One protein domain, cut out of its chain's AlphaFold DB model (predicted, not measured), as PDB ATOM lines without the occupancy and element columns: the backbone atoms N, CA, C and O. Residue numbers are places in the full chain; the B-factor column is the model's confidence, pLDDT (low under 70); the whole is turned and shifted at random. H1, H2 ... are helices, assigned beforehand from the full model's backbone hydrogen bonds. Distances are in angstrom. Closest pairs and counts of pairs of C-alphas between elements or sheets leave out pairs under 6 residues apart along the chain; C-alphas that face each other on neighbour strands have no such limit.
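Overview. This is residues 78 to 131 of the 224 residues of the protein "Hypothetical protein" of Lotharella oceanica (UniProt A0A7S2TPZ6). Two long helices, H2 and H1, meet near their ends at a tight turn and spread apart as an open V, with nothing filling the space between the arms. The 54 printed residues hold H1, then H2, and no named strand, an all helix class. The shape is extended and flat, with a radius of gyration of the C-alphas of 16.2 A and spans of 41 by 36 by 12 A.

Arrangement. H2, residues 105 to 131, has a kink of 43 degrees near residue 112. H1, residues 78 to 103, is close to H2 but not clearly touching; their closest C-alphas, of Arg 101 and Phe 108, are 6.7 A apart. They run opposite ways at a steep tilt of 59 degrees. O i to N i+4 pairs are within hydrogen-bond range in 21 of 22 cases in H1 and 19 of 23 in H2.

Along the chain. H2 is 36.0 A long and ends at C-alpha 131 (21.348, 0.630, 114.982). H1 is 38.0 A long, from C-alpha 78 (8.989, 17.472, 77.564).

Size, cuts and confidence. The C-alphas farthest apart, of Gly 78 and Thr 131, are 42.9 A apart. The printed part has no cut. Confidence is low at residues 100 to 118, 122 and 125 to 131.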
ATOM      1  N   GLY A  78       7.770  16.873  77.013       95.19
ATOM      2  CA  GLY A  78       8.989  17.472  77.564       95.19
ATOM      3  C   GLY A  78       9.739  16.542  78.526       95.19
ATOM      4  O   GLY A  78      10.962  16.415  78.430       95.19
ATOM      5  N   PHE A  79       9.024  15.834  79.411       89.44
ATOM      6  CA  PHE A  79       9.647  14.855  80.314       89.44
ATOM      7  C   PHE A  79      10.206  13.653  79.557       89.44
ATOM      8  O   PHE A  79      11.260  13.140  79.932       89.44
ATOM      9  N   PHE A  80       9.558  13.248  78.463       88.12
ATOM     10  CA  PHE A  80      10.070  12.204  77.582       88.12
ATOM     11  C   PHE A  80      11.442  12.572  76.997       88.12
ATOM     12  O   PHE A  80      12.380  11.781  77.100       88.12
ATOM     13  N   PHE A  81      11.619  13.789  76.469       89.62
ATOM     14  CA  PHE A  81      12.925  14.225  75.954       89.62
ATOM     15  C   PHE A  81      14.003  14.287  77.043       89.62
ATOM     16  O   PHE A  81      15.115  13.799  76.831       89.62
ATOM     17  N   LEU A  82      13.678  14.819  78.227       91.50
ATOM     18  CA  LEU A  82      14.609  14.840  79.362       91.50
ATOM     19  C   LEU A  82      15.005  13.424  79.805       91.50
ATOM     20  O   LEU A  82      16.178  13.174  80.088       91.50
ATOM     21  N   PHE A  83      14.051  12.489  79.813       90.31
ATOM     22  CA  PHE A  83      14.305  11.084  80.113       90.31
ATOM     23  C   PHE A  83      15.261  10.454  79.092       90.31
ATOM     24  O   PHE A  83      16.238   9.826  79.491       90.31
ATOM     25  N   PHE A  84      15.048  10.678  77.791       90.00
ATOM     26  CA  PHE A  84      15.936  10.168  76.738       90.00
ATOM     27  C   PHE A  84      17.349  10.745  76.813       90.00
ATOM     28  O   PHE A  84      18.318   9.998  76.663       90.00
ATOM     29  N   ILE A  85      17.484  12.045  77.081       92.06
ATOM     30  CA  ILE A  85      18.794  12.682  77.264       92.06
ATOM     31  C   ILE A  85      19.502  12.066  78.476       92.06
ATOM     32  O   ILE A  85      20.649  11.636  78.360       92.06
ATOM     33  N   SER A  86      18.812  11.951  79.614       92.62
ATOM     34  CA  SER A  86      19.358  11.337  80.831       92.62
ATOM     35  C   SER A  86      19.775   9.877  80.607       92.62
ATOM     36  O   SER A  86      20.883   9.467  80.974       92.62
ATOM     37  N   PHE A  87      18.933   9.098  79.924       90.12
ATOM     38  CA  PHE A  87      19.220   7.711  79.574       90.12
ATOM     39  C   PHE A  87      20.428   7.603  78.633       90.12
ATOM     40  O   PHE A  87      21.324   6.796  78.876       90.12
ATOM     41  N   GLY A  88      20.511   8.458  77.609       89.00
ATOM     42  CA  GLY A  88      21.638   8.514  76.677       89.00
ATOM     43  C   GLY A  88      22.956   8.885  77.357       89.00
ATOM     44  O   GLY A  88      23.977   8.237  77.116       89.00
ATOM     45  N   VAL A  89      22.941   9.866  78.267       91.19
ATOM     46  CA  VAL A  89      24.113  10.240  79.078       91.19
ATOM     47  C   VAL A  89      24.544   9.074  79.968       91.19
ATOM     48  O   VAL A  89      25.730   8.740  80.007       91.19
ATOM     49  N   THR A  90      23.594   8.397  80.615       90.94
ATOM     50  CA  THR A  90      23.868   7.229  81.467       90.94
ATOM     51  C   THR A  90      24.449   6.069  80.654       90.94
ATOM     52  O   THR A  90      25.460   5.483  81.046       90.94
ATOM     53  N   ALA A  91      23.879   5.768  79.485       84.44
ATOM     54  CA  ALA A  91      24.375   4.734  78.580       84.44
ATOM     55  C   ALA A  91      25.780   5.066  78.053       84.44
ATOM     56  O   ALA A  91      26.659   4.202  78.054       84.44
ATOM     57  N   CYS A  92      26.029   6.321  77.667       87.44
ATOM     58  CA  CYS A  92      27.346   6.798  77.245       87.44
ATOM     59  C   CYS A  92      28.377   6.690  78.378       87.44
ATOM     60  O   CYS A  92      29.518   6.275  78.147       87.44
ATOM     61  N   TRP A  93      27.974   6.994  79.615       89.25
ATOM     62  CA  TRP A  93      28.818   6.854  80.797       89.25
ATOM     63  C   TRP A  93      29.162   5.386  81.078       89.25
ATOM     64  O   TRP A  93      30.343   5.054  81.181       89.25
ATOM     65  N   ILE A  94      28.169   4.488  81.090       85.31
ATOM     66  CA  ILE A  94      28.370   3.036  81.253       85.31
ATOM     67  C   ILE A  94      29.248   2.480  80.127       85.31
ATOM     68  O   ILE A  94      30.171   1.705  80.385       85.31
ATOM     69  N   PHE A  95      29.005   2.881  78.878       79.06
ATOM     70  CA  PHE A  95      29.805   2.454  77.732       79.06
ATOM     71  C   PHE A  95      31.253   2.936  77.849       79.06
ATOM     72  O   PHE A  95      32.184   2.144  77.699       79.06
ATOM     73  N   SER A  96      31.460   4.209  78.191       73.31
ATOM     74  CA  SER A  96      32.787   4.789  78.424       73.31
ATOM     75  C   SER A  96      33.515   4.084  79.563       73.31
ATOM     76  O   SER A  96      34.707   3.799  79.462       73.31
ATOM     77  N   PHE A  97      32.796   3.743  80.624       75.50
ATOM     78  CA  PHE A  97      33.314   3.020  81.773       75.50
ATOM     79  C   PHE A  97      33.682   1.573  81.432       75.50
ATOM     80  O   PHE A  97      34.764   1.116  81.795       75.50
ATOM     81  N   ASN A  98      32.845   0.865  80.671       75.06
ATOM     82  CA  ASN A  98      33.132  -0.488  80.191       75.06
ATOM     83  C   ASN A  98      34.289  -0.511  79.186       75.06
ATOM     84  O   ASN A  98      35.124  -1.418  79.227       75.06
ATOM     85  N   ARG A  99      34.379   0.501  78.316       71.12
ATOM     86  CA  ARG A  99      35.497   0.675  77.382       71.12
ATOM     87  C   ARG A  99      36.798   0.967  78.131       71.12
ATOM     88  O   ARG A  99      37.821   0.366  77.814       71.12
ATOM     89  N   ARG A 100      36.763   1.820  79.163       65.38
ATOM     90  CA  ARG A 100      37.922   2.101  80.029       65.38
ATOM     91  C   ARG A 100      38.312   0.889  80.878       65.38
ATOM     92  O   ARG A 100      39.493   0.562  80.933       65.38
ATOM     93  N   ARG A 101      37.357   0.140  81.448       59.41
ATOM     94  CA  ARG A 101      37.633  -1.085  82.228       59.41
ATOM     95  C   ARG A 101      38.475  -2.105  81.458       59.41
ATOM     96  O   ARG A 101      39.331  -2.728  82.069       59.41
ATOM     97  N   ARG A 102      38.295  -2.257  80.142       61.16
ATOM     98  CA  ARG A 102      39.104  -3.212  79.360       61.16
ATOM     99  C   ARG A 102      40.564  -2.779  79.167       61.16
ATOM    100  O   ARG A 102      41.405  -3.647  78.987       61.16
ATOM    101  N   ASN A 103      40.874  -1.484  79.270       61.88
ATOM    102  CA  ASN A 103      42.221  -0.957  79.011       61.88
ATOM    103  C   ASN A 103      42.926  -0.385  80.252       61.88
ATOM    104  O   ASN A 103      44.118  -0.103  80.193       61.88
ATOM    105  N   SER A 104      42.228  -0.190  81.374       55.06
ATOM    106  CA  SER A 104      42.777   0.556  82.511       55.06
ATOM    107  C   SER A 104      42.268   0.064  83.869       55.06
ATOM    108  O   SER A 104      41.975   0.880  84.741       55.06
ATOM    109  N   TRP A 105      42.123  -1.249  84.075       54.31
ATOM    110  CA  TRP A 105      41.611  -1.812  85.339       54.31
ATOM    111  C   TRP A 105      42.365  -1.295  86.584       54.31
ATOM    112  O   TRP A 105      41.751  -1.026  87.612       54.31
ATOM    113  N   SER A 106      43.667  -1.017  86.458       63.59
ATOM    114  CA  SER A 106      44.491  -0.387  87.500       63.59
ATOM    115  C   SER A 106      44.215   1.112  87.704       63.59
ATOM    116  O   SER A 106      44.258   1.608  88.825       63.59
ATOM    117  N   HIS A 107      43.895   1.848  86.639       60.59
ATOM    118  CA  HIS A 107      43.569   3.280  86.697       60.59
ATOM    119  C   HIS A 107      42.135   3.525  87.181       60.59
ATOM    120  O   HIS A 107      41.831   4.552  87.778       60.59
ATOM    121  N   PHE A 108      41.254   2.557  86.932       54.34
ATOM    122  CA  PHE A 108      39.872   2.561  87.379       54.34
ATOM    123  C   PHE A 108      39.771   2.400  88.905       54.34
ATOM    124  O   PHE A 108      39.049   3.162  89.540       54.34
ATOM    125  N   LEU A 109      40.556   1.489  89.498       59.28
ATOM    126  CA  LEU A 109      40.646   1.327  90.956       59.28
ATOM    127  C   LEU A 109      41.079   2.624  91.655       59.28
ATOM    128  O   LEU A 109      40.426   3.031  92.608       59.28
ATOM    129  N   LYS A 110      42.064   3.345  91.103       58.44
ATOM    130  CA  LYS A 110      42.525   4.636  91.649       58.44
ATOM    131  C   LYS A 110      41.495   5.771  91.572       58.44
ATOM    132  O   LYS A 110      41.555   6.695  92.371       58.44
ATOM    133  N   ILE A 111      40.570   5.737  90.608       59.56
ATOM    134  CA  ILE A 111      39.525   6.772  90.453       59.56
ATOM    135  C   ILE A 111      38.277   6.431  91.276       59.56
ATOM    136  O   ILE A 111      37.574   7.329  91.731       59.56
ATOM    137  N   VAL A 112      37.995   5.146  91.486       54.38
ATOM    138  CA  VAL A 112      36.866   4.707  92.316       54.38
ATOM    139  C   VAL A 112      37.159   4.841  93.801       54.38
ATOM    140  O   VAL A 112      36.258   5.198  94.548       54.38
ATOM    141  N   GLU A 113      38.396   4.600  94.228       62.56
ATOM    142  CA  GLU A 113      38.830   4.712  95.624       62.56
ATOM    143  C   GLU A 113      38.385   6.019  96.326       62.56
ATOM    144  O   GLU A 113      37.779   5.920  97.396       62.56
ATOM    145  N   PRO A 114      38.514   7.226  95.728       62.19
ATOM    146  CA  PRO A 114      38.051   8.464  96.359       62.19
ATOM    147  C   PRO A 114      36.527   8.664  96.357       62.19
ATOM    148  O   PRO A 114      36.048   9.511  97.103       62.19
ATOM    149  N   ILE A 115      35.755   7.927  95.549       63.25
ATOM    150  CA  ILE A 115      34.278   8.012  95.523       63.25
ATOM    151  C   ILE A 115      33.666   6.937  96.430       63.25
ATOM    152  O   ILE A 115      32.682   7.182  97.130       63.25
ATOM    153  N   LEU A 116      34.268   5.747  96.453       60.72
ATOM    154  CA  LEU A 116      33.802   4.624  97.257       60.72
ATOM    155  C   LEU A 116      34.099   4.843  98.744       60.72
ATOM    156  O   LEU A 116      33.248   4.529  99.568       60.72
ATOM    157  N   ALA A 117      35.253   5.419  99.095       67.81
ATOM    158  CA  ALA A 117      35.607   5.699 100.486       67.81
ATOM    159  C   ALA A 117      34.579   6.600 101.205       67.81
ATOM    160  O   ALA A 117      34.050   6.170 102.232       67.81
ATOM    161  N   PRO A 118      34.198   7.788 100.690       66.56
ATOM    162  CA  PRO A 118      33.189   8.616 101.343       66.56
ATOM    163  C   PRO A 118      31.800   7.976 101.311       66.56
ATOM    164  O   PRO A 118      31.082   8.103 102.294       66.56
ATOM    165  N   ALA A 119      31.424   7.242 100.258       70.19
ATOM    166  CA  ALA A 119      30.137   6.543 100.207       70.19
ATOM    167  C   ALA A 119      30.042   5.398 101.233       70.19
ATOM    168  O   ALA A 119      28.991   5.205 101.840       70.19
ATOM    169  N   VAL A 120      31.136   4.668 101.471       72.88
ATOM    170  CA  VAL A 120      31.218   3.623 102.503       72.88
ATOM    171  C   VAL A 120      31.245   4.246 103.898       72.88
ATOM    172  O   VAL A 120      30.540   3.765 104.780       72.88
ATOM    173  N   VAL A 121      31.969   5.351 104.101       71.94
ATOM    174  CA  VAL A 121      31.966   6.092 105.376       71.94
ATOM    175  C   VAL A 121      30.574   6.660 105.678       71.94
ATOM    176  O   VAL A 121      30.057   6.439 106.769       71.94
ATOM    177  N   LEU A 122      29.912   7.299 104.707       66.56
ATOM    178  CA  LEU A 122      28.518   7.739 104.828       66.56
ATOM    179  C   LEU A 122      27.585   6.551 105.063       66.56
ATOM    180  O   LEU A 122      26.747   6.620 105.953       66.56
ATOM    181  N   GLY A 123      27.748   5.440 104.346       73.50
ATOM    182  CA  GLY A 123      26.957   4.223 104.540       73.50
ATOM    183  C   GLY A 123      27.093   3.627 105.946       73.50
ATOM    184  O   GLY A 123      26.081   3.273 106.549       73.50
ATOM    185  N   ILE A 124      28.309   3.581 106.501       70.69
ATOM    186  CA  ILE A 124      28.587   3.107 107.866       70.69
ATOM    187  C   ILE A 124      28.019   4.078 108.905       70.69
ATOM    188  O   ILE A 124      27.367   3.627 109.842       70.69
ATOM    189  N   ILE A 125      28.187   5.395 108.735       64.88
ATOM    190  CA  ILE A 125      27.606   6.408 109.639       64.88
ATOM    191  C   ILE A 125      26.073   6.322 109.623       64.88
ATOM    192  O   ILE A 125      25.430   6.337 110.674       64.88
ATOM    193  N   THR A 126      25.482   6.163 108.437       64.69
ATOM    194  CA  THR A 126      24.025   6.057 108.269       64.69
ATOM    195  C   THR A 126      23.491   4.735 108.836       64.69
ATOM    196  O   THR A 126      22.403   4.717 109.415       64.69
ATOM    197  N   GLN A 127      24.247   3.632 108.732       59.16
ATOM    198  CA  GLN A 127      23.893   2.371 109.390       59.16
ATOM    199  C   GLN A 127      24.030   2.453 110.910       59.16
ATOM    200  O   GLN A 127      23.082   2.076 111.592       59.16
ATOM    201  N   GLN A 128      25.134   2.985 111.446       53.72
ATOM    202  CA  GLN A 128      25.318   3.124 112.895       53.72
ATOM    203  C   GLN A 128      24.230   4.014 113.513       53.72
ATOM    204  O   GLN A 128      23.670   3.658 114.546       53.72
ATOM    205  N   GLY A 129      23.826   5.098 112.840       51.97
ATOM    206  CA  GLY A 129      22.706   5.940 113.275       51.97
ATOM    207  C   GLY A 129      21.357   5.207 113.353       51.97
ATOM    208  O   GLY A 129      20.526   5.548 114.194       51.97
ATOM    209  N   ARG A 130      21.144   4.166 112.534       45.66
ATOM    210  CA  ARG A 130      19.936   3.322 112.584       45.66
ATOM    211  C   ARG A 130      20.015   2.212 113.637       45.66
ATOM    212  O   ARG A 130      18.982   1.876 114.211       45.66
ATOM    213  N   THR A 131      21.194   1.681 113.955       50.31
ATOM    214  CA  THR A 131      21.348   0.630 114.982       50.31
ATOM    215  C   THR A 131      21.332   1.144 116.427       50.31
ATOM    216  O   THR A 131      21.112   0.350 117.340       50.31
TER     217      THR A 131